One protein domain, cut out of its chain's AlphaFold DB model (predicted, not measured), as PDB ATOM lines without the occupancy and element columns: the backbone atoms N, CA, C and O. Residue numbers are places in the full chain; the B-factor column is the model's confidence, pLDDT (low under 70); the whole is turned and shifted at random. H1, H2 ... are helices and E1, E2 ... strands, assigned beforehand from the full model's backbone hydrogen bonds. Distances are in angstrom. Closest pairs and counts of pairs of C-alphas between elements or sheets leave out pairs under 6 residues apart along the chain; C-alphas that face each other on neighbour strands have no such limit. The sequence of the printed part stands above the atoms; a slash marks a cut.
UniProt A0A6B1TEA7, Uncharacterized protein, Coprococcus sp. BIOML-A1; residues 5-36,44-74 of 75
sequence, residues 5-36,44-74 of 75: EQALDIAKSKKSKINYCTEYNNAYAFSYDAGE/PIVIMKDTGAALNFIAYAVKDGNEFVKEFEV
ATOM      1  N   GLU A   5     133.288 121.311 117.036       97.62
ATOM      2  CA  GLU A   5     132.785 122.468 117.777       97.62
ATOM      3  C   GLU A   5     131.522 123.031 117.124       97.62
ATOM      4  O   GLU A   5     130.521 123.252 117.799       97.62
ATOM      5  N   GLN A   6     131.519 123.166 115.794       98.12
ATOM      6  CA  GLN A   6     130.332 123.606 115.061       98.12
ATOM      7  C   GLN A   6     129.183 122.599 115.200       98.12
ATOM      8  O   GLN A   6     128.025 122.986 115.363       98.12
ATOM      9  N   ALA A   7     129.487 121.299 115.152       98.19
ATOM     10  CA  ALA A   7     128.485 120.258 115.348       98.19
ATOM     11  C   ALA A   7     127.957 120.230 116.794       98.19
ATOM     12  O   ALA A   7     126.755 120.056 117.004       98.19
ATOM     13  N   LEU A   8     128.831 120.451 117.777       97.56
ATOM     14  CA  LEU A   8     128.479 120.508 119.190       97.56
ATOM     15  C   LEU A   8     127.553 121.690 119.491       97.56
ATOM     16  O   LEU A   8     126.571 121.511 120.208       97.56
ATOM     17  N   ASP A   9     127.808 122.862 118.911       97.50
ATOM     18  CA  ASP A   9     126.938 124.034 119.059       97.50
ATOM     19  C   ASP A   9     125.531 123.762 118.508       97.50
ATOM     20  O   ASP A   9     124.523 124.045 119.167       97.50
ATOM     21  N   ILE A  10     125.435 123.119 117.336       97.88
ATOM     22  CA  ILE A  10     124.147 122.693 116.767       97.88
ATOM     23  C   ILE A  10     123.449 121.706 117.708       97.88
ATOM     24  O   ILE A  10     122.248 121.842 117.962       97.88
ATOM     25  N   ALA A  11     124.173 120.725 118.247       96.69
ATOM     26  CA  ALA A  11     123.607 119.728 119.146       96.69
ATOM     27  C   ALA A  11     123.106 120.355 120.462       96.69
ATOM     28  O   ALA A  11     121.964 120.104 120.855       96.69
ATOM     29  N   LYS A  12     123.898 121.238 121.087       95.25
ATOM     30  CA  LYS A  12     123.542 121.973 122.316       95.25
ATOM     31  C   LYS A  12     122.338 122.903 122.121       95.25
ATOM     32  O   LYS A  12     121.559 123.088 123.052       95.25
ATOM     33  N   SER A  13     122.108 123.421 120.910       96.25
ATOM     34  CA  SER A  13     120.891 124.197 120.599       96.25
ATOM     35  C   SER A  13     119.598 123.361 120.603       96.25
ATOM     36  O   SER A  13     118.503 123.912 120.699       96.25
ATOM     37  N   LYS A  14     119.709 122.028 120.490       94.06
ATOM     38  CA  LYS A  14     118.577 121.089 120.376       94.06
ATOM     39  C   LYS A  14     118.402 120.202 121.606       94.06
ATOM     40  O   LYS A  14     117.290 119.748 121.870       94.06
ATOM     41  N   LYS A  15     119.481 119.927 122.340       89.62
ATOM     42  CA  LYS A  15     119.480 119.123 123.563       89.62
ATOM     43  C   LYS A  15     120.221 119.844 124.680       89.62
ATOM     44  O   LYS A  15     121.365 120.246 124.516       89.62
ATOM     45  N   SER A  16     119.574 119.934 125.839       85.81
ATOM     46  CA  SER A  16     120.134 120.580 127.031       85.81
ATOM     47  C   SER A  16     121.182 119.736 127.761       85.81
ATOM     48  O   SER A  16     121.956 120.281 128.542       85.81
ATOM     49  N   LYS A  17     121.214 118.419 127.524       89.56
ATOM     50  CA  LYS A  17     122.155 117.485 128.151       89.56
ATOM     51  C   LYS A  17     122.953 116.744 127.088       89.56
ATOM     52  O   LYS A  17     122.374 116.000 126.298       89.56
ATOM     53  N   ILE A  18     124.262 116.969 127.088       93.19
ATOM     54  CA  ILE A  18     125.255 116.284 126.261       93.19
ATOM     55  C   ILE A  18     126.526 116.178 127.104       93.19
ATOM     56  O   ILE A  18     127.012 117.199 127.587       93.19
ATOM     57  N   ASN A  19     127.050 114.970 127.276       94.75
ATOM     58  CA  ASN A  19     128.350 114.737 127.919       94.75
ATOM     59  C   ASN A  19     129.209 113.699 127.186       94.75
ATOM     60  O   ASN A  19     130.360 113.502 127.561       94.75
ATOM     61  N   TYR A  20     128.688 113.076 126.128       94.88
ATOM     62  CA  TYR A  20     129.413 112.103 125.322       94.88
ATOM     63  C   TYR A  20     129.239 112.384 123.834       94.88
ATOM     64  O   TYR A  20     128.202 112.890 123.385       94.88
ATOM     65  N   CYS A  21     130.277 112.060 123.068       97.00
ATOM     66  CA  CYS A  21     130.283 112.139 121.620       97.00
ATOM     67  C   CYS A  21     130.900 110.871 121.033       97.00
ATOM     68  O   CYS A  21     132.052 110.541 121.320       97.00
ATOM     69  N   THR A  22     130.151 110.213 120.155       97.38
ATOM     70  CA  THR A  22     130.671 109.190 119.252       97.38
ATOM     71  C   THR A  22     130.895 109.832 117.885       97.38
ATOM     72  O   THR A  22     129.957 110.300 117.230       97.38
ATOM     73  N   GLU A  23     132.142 109.868 117.437       97.88
ATOM     74  CA  GLU A  23     132.505 110.355 116.116       97.88
ATOM     75  C   GLU A  23     132.468 109.220 115.097       97.88
ATOM     76  O   GLU A  23     133.078 108.164 115.277       97.88
ATOM     77  N   TYR A  24     131.796 109.496 113.985       97.94
ATOM     78  CA  TYR A  24     131.801 108.674 112.789       97.94
ATOM     79  C   TYR A  24     132.507 109.412 111.653       97.94
ATOM     80  O   TYR A  24     132.684 110.635 111.695       97.94
ATOM     81  N   ASN A  25     132.893 108.693 110.604       97.50
ATOM     82  CA  ASN A  25     133.520 109.273 109.420       97.50
ATOM     83  C   ASN A  25     132.699 110.451 108.850       97.50
ATOM     84  O   ASN A  25     133.274 111.482 108.520       97.50
ATOM     85  N   ASN A  26     131.368 110.356 108.847       97.44
ATOM     86  CA  ASN A  26     130.437 111.304 108.230       97.44
ATOM     87  C   ASN A  26     129.561 112.100 109.226       97.44
ATOM     88  O   ASN A  26     128.795 112.970 108.799       97.44
ATOM     89  N   ALA A  27     129.646 111.837 110.535       98.25
ATOM     90  CA  ALA A  27     128.743 112.419 111.532       98.25
ATOM     91  C   ALA A  27     129.351 112.509 112.942       98.25
ATOM     92  O   ALA A  27     130.342 111.853 113.255       98.25
ATOM     93  N   TYR A  28     128.718 113.300 113.806       98.25
ATOM     94  CA  TYR A  28     128.924 113.278 115.257       98.25
ATOM     95  C   TYR A  28     127.613 112.900 115.945       98.25
ATOM     96  O   TYR A  28     126.596 113.555 115.717       98.25
ATOM     97  N   ALA A  29     127.617 111.858 116.772       97.31
ATOM     98  CA  ALA A  29     126.474 111.461 117.585       97.31
ATOM     99  C   ALA A  29     126.691 111.915 119.030       97.31
ATOM    100  O   ALA A  29     127.565 111.405 119.724       97.31
ATOM    101  N   PHE A  30     125.883 112.868 119.480       96.62
ATOM    102  CA  PHE A  30     125.948 113.423 120.824       96.62
ATOM    103  C   PHE A  30     124.897 112.783 121.717       96.62
ATOM    104  O   PHE A  30     123.712 112.738 121.370       96.62
ATOM    105  N   SER A  31     125.321 112.319 122.883       93.69
ATOM    106  CA  SER A  31     124.475 111.623 123.844       93.69
ATOM    107  C   SER A  31     124.680 112.161 125.257       93.69
ATOM    108  O   SER A  31     125.569 112.976 125.535       93.69
ATOM    109  N   TYR A  32     123.791 111.720 126.141       90.81
ATOM    110  CA  TYR A  32     123.931 111.906 127.571       90.81
ATOM    111  C   TYR A  32     123.994 110.534 128.236       90.81
ATOM    112  O   TYR A  32     123.018 109.787 128.194       90.81
ATOM    113  N   ASP A  33     125.139 110.214 128.827       83.25
ATOM    114  CA  ASP A  33     125.304 109.057 129.699       83.25
ATOM    115  C   ASP A  33     125.237 109.513 131.162       83.25
ATOM    116  O   ASP A  33     126.046 110.325 131.614       83.25
ATOM    117  N   ALA A  34     124.240 109.024 131.896       77.06
ATOM    118  CA  ALA A  34     124.065 109.315 133.316       77.06
ATOM    119  C   ALA A  34     124.730 108.267 134.232       77.06
ATOM    120  O   ALA A  34     124.604 108.379 135.450       77.06
ATOM    121  N   GLY A  35     125.391 107.241 133.677       70.06
ATOM    122  CA  GLY A  35     125.951 106.107 134.424       70.06
ATOM    123  C   GLY A  35     124.907 105.083 134.899       70.06
ATOM    124  O   GLY A  35     125.262 104.072 135.501       70.06
ATOM    125  N   GLU A  36     123.626 105.317 134.613       66.62
ATOM    126  CA  GLU A  36     122.507 104.406 134.871       66.62
ATOM    127  C   GLU A  36     121.780 104.079 133.560       66.62
ATOM    128  O   GLU A  36     121.937 104.779 132.558       66.62
ATOM    129  N   PRO A  44     120.628 109.449 121.377       91.94
ATOM    130  CA  PRO A  44     121.591 110.368 120.770       91.94
ATOM    131  C   PRO A  44     120.987 111.266 119.680       91.94
ATOM    132  O   PRO A  44     120.097 110.852 118.928       91.94
ATOM    133  N   ILE A  45     121.505 112.492 119.565       95.81
ATOM    134  CA  ILE A  45     121.286 113.374 118.415       95.81
ATOM    135  C   ILE A  45     122.502 113.311 117.495       95.81
ATOM    136  O   ILE A  45     123.631 113.497 117.936       95.81
ATOM    137  N   VAL A  46     122.276 113.058 116.212       97.56
ATOM    138  CA  VAL A  46     123.344 112.924 115.220       97.56
ATOM    139  C   VAL A  46     123.405 114.171 114.352       97.56
ATOM    140  O   VAL A  46     122.386 114.577 113.802       97.56
ATOM    141  N   ILE A  47     124.587 114.762 114.203       98.31
ATOM    142  CA  ILE A  47     124.854 115.903 113.326       98.31
ATOM    143  C   ILE A  47     125.721 115.435 112.159       98.31
ATOM    144  O   ILE A  47     126.865 115.021 112.351       98.31
ATOM    145  N   MET A  48     125.182 115.503 110.941       97.88
ATOM    146  CA  MET A  48     125.923 115.144 109.730       97.88
ATOM    147  C   MET A  48     127.023 116.173 109.460       97.88
ATOM    148  O   MET A  48     126.738 117.368 109.366       97.88
ATOM    149  N   LYS A  49     128.264 115.726 109.267       97.62
ATOM    150  CA  LYS A  49     129.414 116.619 109.080       97.62
ATOM    151  C   LYS A  49     129.331 117.432 107.787       97.62
ATOM    152  O   LYS A  49     129.806 118.561 107.751       97.62
ATOM    153  N   ASP A  50     128.721 116.909 106.732       96.75
ATOM    154  CA  ASP A  50     128.679 117.621 105.447       96.75
ATOM    155  C   ASP A  50     127.616 118.717 105.389       96.75
ATOM    156  O   ASP A  50     127.811 119.727 104.720       96.75
ATOM    157  N   THR A  51     126.504 118.535 106.101       96.50
ATOM    158  CA  THR A  51     125.306 119.376 105.942       96.50
ATOM    159  C   THR A  51     124.866 120.083 107.219       96.50
ATOM    160  O   THR A  51     124.051 120.998 107.151       96.50
ATOM    161  N   GLY A  52     125.338 119.652 108.391       97.12
ATOM    162  CA  GLY A  52     124.830 120.114 109.688       97.12
ATOM    163  C   GLY A  52     123.424 119.621 110.015       97.12
ATOM    164  O   GLY A  52     122.844 120.037 111.018       97.12
ATOM    165  N   ALA A  53     122.863 118.732 109.188       97.19
ATOM    166  CA  ALA A  53     121.541 118.180 109.415       97.19
ATOM    167  C   ALA A  53     121.522 117.378 110.722       97.19
ATOM    168  O   ALA A  53     122.372 116.511 110.939       97.19
ATOM    169  N   ALA A  54     120.525 117.656 111.561       97.25
ATOM    170  CA  ALA A  54     120.293 116.920 112.792       97.25
ATOM    171  C   ALA A  54     119.323 115.758 112.550       97.25
ATOM    172  O   ALA A  54     118.227 115.960 112.027       97.25
ATOM    173  N   LEU A  55     119.714 114.560 112.969       96.06
ATOM    174  CA  LEU A  55     118.947 113.324 112.859       96.06
ATOM    175  C   LEU A  55     118.801 112.677 114.239       96.06
ATOM    176  O   LEU A  55     119.642 112.857 115.122       96.06
ATOM    177  N   ASN A  56     117.747 111.884 114.423       94.12
ATOM    178  CA  ASN A  56     117.748 110.894 115.497       94.12
ATOM    179  C   ASN A  56     118.655 109.712 115.110       94.12
ATOM    180  O   ASN A  56     118.913 109.481 113.925       94.12
ATOM    181  N   PHE A  57     119.118 108.956 116.105       92.31
ATOM    182  CA  PHE A  57     120.071 107.874 115.868       92.31
ATOM    183  C   PHE A  57     119.531 106.764 114.951       92.31
ATOM    184  O   PHE A  57     120.285 106.256 114.135       92.31
ATOM    185  N   ILE A  58     118.236 106.430 114.999       92.38
ATOM    186  CA  ILE A  58     117.648 105.394 114.127       92.38
ATOM    187  C   ILE A  58     117.699 105.818 112.654       92.38
ATOM    188  O   ILE A  58     118.156 105.055 111.809       92.38
ATOM    189  N   ALA A  59     117.292 107.051 112.347       94.44
ATOM    190  CA  ALA A  59     117.335 107.604 110.992       94.44
ATOM    191  C   ALA A  59     118.767 107.715 110.439       94.44
ATOM    192  O   ALA A  59     118.968 107.740 109.226       94.44
ATOM    193  N   TYR A  60     119.755 107.809 111.328       95.88
ATOM    194  CA  TYR A  60     121.164 107.730 110.973       95.88
ATOM    195  C   TYR A  60     121.631 106.280 110.770       95.88
ATOM    196  O   TYR A  60     122.239 105.986 109.747       95.88
ATOM    197  N   ALA A  61     121.302 105.373 111.695       92.56
ATOM    198  CA  ALA A  61     121.775 103.989 111.725       92.56
ATOM    199  C   ALA A  61     121.310 103.144 110.531       92.56
ATOM    200  O   ALA A  61     121.997 102.206 110.149       92.56
ATOM    201  N   VAL A  62     120.170 103.483 109.922       94.94
ATOM    202  CA  VAL A  62     119.678 102.817 108.701       94.94
ATOM    203  C   VAL A  62     120.398 103.261 107.419       94.94
ATOM    204  O   VAL A  62     120.053 102.783 106.342       94.94
ATOM    205  N   LYS A  63     121.346 104.204 107.500       91.56
ATOM    206  CA  LYS A  63     122.168 104.632 106.360       91.56
ATOM    207  C   LYS A  63     123.437 103.786 106.266       91.56
ATOM    208  O   LYS A  63     124.073 103.509 107.280       91.56
ATOM    209  N   ASP A  64     123.835 103.460 105.044       89.31
ATOM    210  CA  ASP A  64     125.090 102.756 104.778       89.31
ATOM    211  C   ASP A  64     126.313 103.683 104.887       89.31
ATOM    212  O   ASP A  64     126.213 104.904 104.740       89.31
ATOM    213  N   GLY A  65     127.493 103.091 105.110       91.00
ATOM    214  CA  GLY A  65     128.782 103.800 105.087       91.00
ATOM    215  C   GLY A  65     129.139 104.569 106.364       91.00
ATOM    216  O   GLY A  65     130.111 105.325 106.369       91.00
ATOM    217  N   ASN A  66     128.375 104.384 107.442       94.69
ATOM    218  CA  ASN A  66     128.669 104.948 108.755       94.69
ATOM    219  C   ASN A  66     129.806 104.159 109.422       94.69
ATOM    220  O   ASN A  66     129.600 103.030 109.869       94.69
ATOM    221  N   GLU A  67     130.992 104.750 109.527       96.62
ATOM    222  CA  GLU A  67     132.149 104.094 110.148       96.62
ATOM    223  C   GLU A  67     132.512 104.787 111.452       96.62
ATOM    224  O   GLU A  67     132.684 106.005 111.488       96.62
ATOM    225  N   PHE A  68     132.626 104.012 112.528       96.69
ATOM    226  CA  PHE A  68     133.094 104.506 113.817       96.69
ATOM    227  C   PHE A  68     134.547 104.989 113.712       96.69
ATOM    228  O   PHE A  68     135.395 104.298 113.149       96.69
ATOM    229  N   VAL A  69     134.840 106.152 114.293       98.12
ATOM    230  CA  VAL A  69     136.196 106.712 114.373       98.12
ATOM    231  C   VAL A  69     136.703 106.659 115.807       98.12
ATOM    232  O   VAL A  69     137.763 106.094 116.069       98.12
ATOM    233  N   LYS A  70     135.967 107.275 116.738       97.44
ATOM    234  CA  LYS A  70     136.321 107.330 118.160       97.44
ATOM    235  C   LYS A  70     135.129 107.743 119.010       97.44
ATOM    236  O   LYS A  70     134.149 108.278 118.504       97.44
ATOM    237  N   GLU A  71     135.270 107.579 120.315       96.31
ATOM    238  CA  GLU A  71     134.318 108.063 121.306       96.31
ATOM    239  C   GLU A  71     135.055 108.816 122.414       96.31
ATOM    240  O   GLU A  71     136.197 108.480 122.737       96.31
ATOM    241  N   PHE A  72     134.445 109.880 122.936       95.94
ATOM    242  CA  PHE A  72     135.049 110.716 123.966       95.94
ATOM    243  C   PHE A  72     134.011 111.544 124.734       95.94
ATOM    244  O   PHE A  72     132.936 111.875 124.228       95.94
ATOM    245  N   GLU A  73     134.383 111.930 125.953       95.25
ATOM    246  CA  GLU A  73     133.614 112.860 126.778       95.25
ATOM    247  C   GLU A  73     133.615 114.273 126.183       95.25
ATOM    248  O   GLU A  73     134.646 114.804 125.751       95.25
ATOM    249  N   VAL A  74     132.444 114.905 126.204       93.50
ATOM    250  CA  VAL A  74     132.254 116.300 125.808       93.50
ATOM    251  C   VAL A  74     132.596 117.190 126.999       93.50
ATOM    252  O   VAL A  74     131.945 117.110 128.041       93.50
TER     253      VAL A  74
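Overview. This is residues 5 to 36 and 44 to 74 of the 75 residues of an uncharacterized protein of Coprococcus sp. BIOML-A1 (UniProt A0A6B1TEA7). A strongly twisted sheet of five antiparallel strands runs through the middle of this domain, with the ten-residue helix H1 packed slantwise over E3 and, in part, E2 on one face. The short helix H2 is over E3 on the opposite face, and a loop from it leads to E5 at the far edge of the sheet. The printed part has 63 residues, with two named helices and five named strands in the order H1, E1, E2, E3, E4, H2, E5; the sheet's order is E4, E3, E2, E1, E5. The class is mixed, helices and strands. The whole is compact, with a radius of gyration of the C-alphas of 10.9 A, and rounded, with spans of 29 by 23 by 19 A.

Along the chain. The printed part begins with H1, residues 5 to 14, which is 14.5 A from first to last C-alpha; C-alpha 5 is at (132.785, 122.468, 117.777). E1, residues 20 to 24, follows and is 13.2 A long; C-alpha 20 is at (129.413, 112.103, 125.322). E2, residues 27 to 31, is 13.1 A long. After the cut comes E3, residues 45 to 48, with 10.0 A from first to last C-alpha. E4, residues 54 to 56, is 7.1 A long, and H2, residues 57 to 61, follows it directly with 5.9 A. The last element is E5, residues 68 to 73, the longest strand by residues, with 15.4 A; its C-alpha 73 is at (133.614, 112.860, 126.778).

Arrangement. The edge strands of the sheet are E4 and E5, and the others are inner strands. E1 and E2 form a hairpin, antiparallel with 160 degrees between their directions; within hydrogen-bond range are, for instance, the pair N 22 and O 29, at 2.9 A, and the pair N 31 and O 20, at 3.0 A. On the other side of E1 is E5, antiparallel at 164 degrees, with N 23 and O 70 at 2.8 A and N 72 and O 21 at 3.0 A. E3 and E2 are antiparallel at 166 degrees, with N 30 and O 45 at 2.8 A. E3 and E4 form a second hairpin, antiparallel at 135 degrees, with N 55 and O 46 at 2.8 A. H1 is on the sheet at a height of 8.6 A. It lies over E3 and only just over E2, where 3 of its C-alphas fall, and on the local plane its line and that of E3 stand at 42 degrees, slantwise to the strands. The closest C-alphas of H1 and E3 are those of Ala 7 and Ile 47, 6.0 A apart. H2 is on the sheet over E3, at a height of 8.4 A; the closest C-alphas of H2 and E3 are those of Phe 57 and Val 46, 6.1 A apart. H1 and H2 lie on opposite faces of the sheet and are apart. In H2 every O i to N i+4 pair is within hydrogen-bond range; in H1 5 of 6 are.

Size, cuts and confidence. The two C-alphas farthest apart are those of Glu 36 and Asp 50, at 32.8 A, while those of Glu 5 and Val 74, the first and last printed residues, are 10.1 A apart. Residues 37 to 43 are cut out, in the link across the cut from E2 to E3, and C-alphas 36 and 44 are 15.3 A apart. Of the links that are printed whole, H2 to E5 is short with 6 residues, the others are tight, and no link is long. The mean pLDDT of the printed part is 94.1, and residue 36, just before the cut, is the one printed residue under 70.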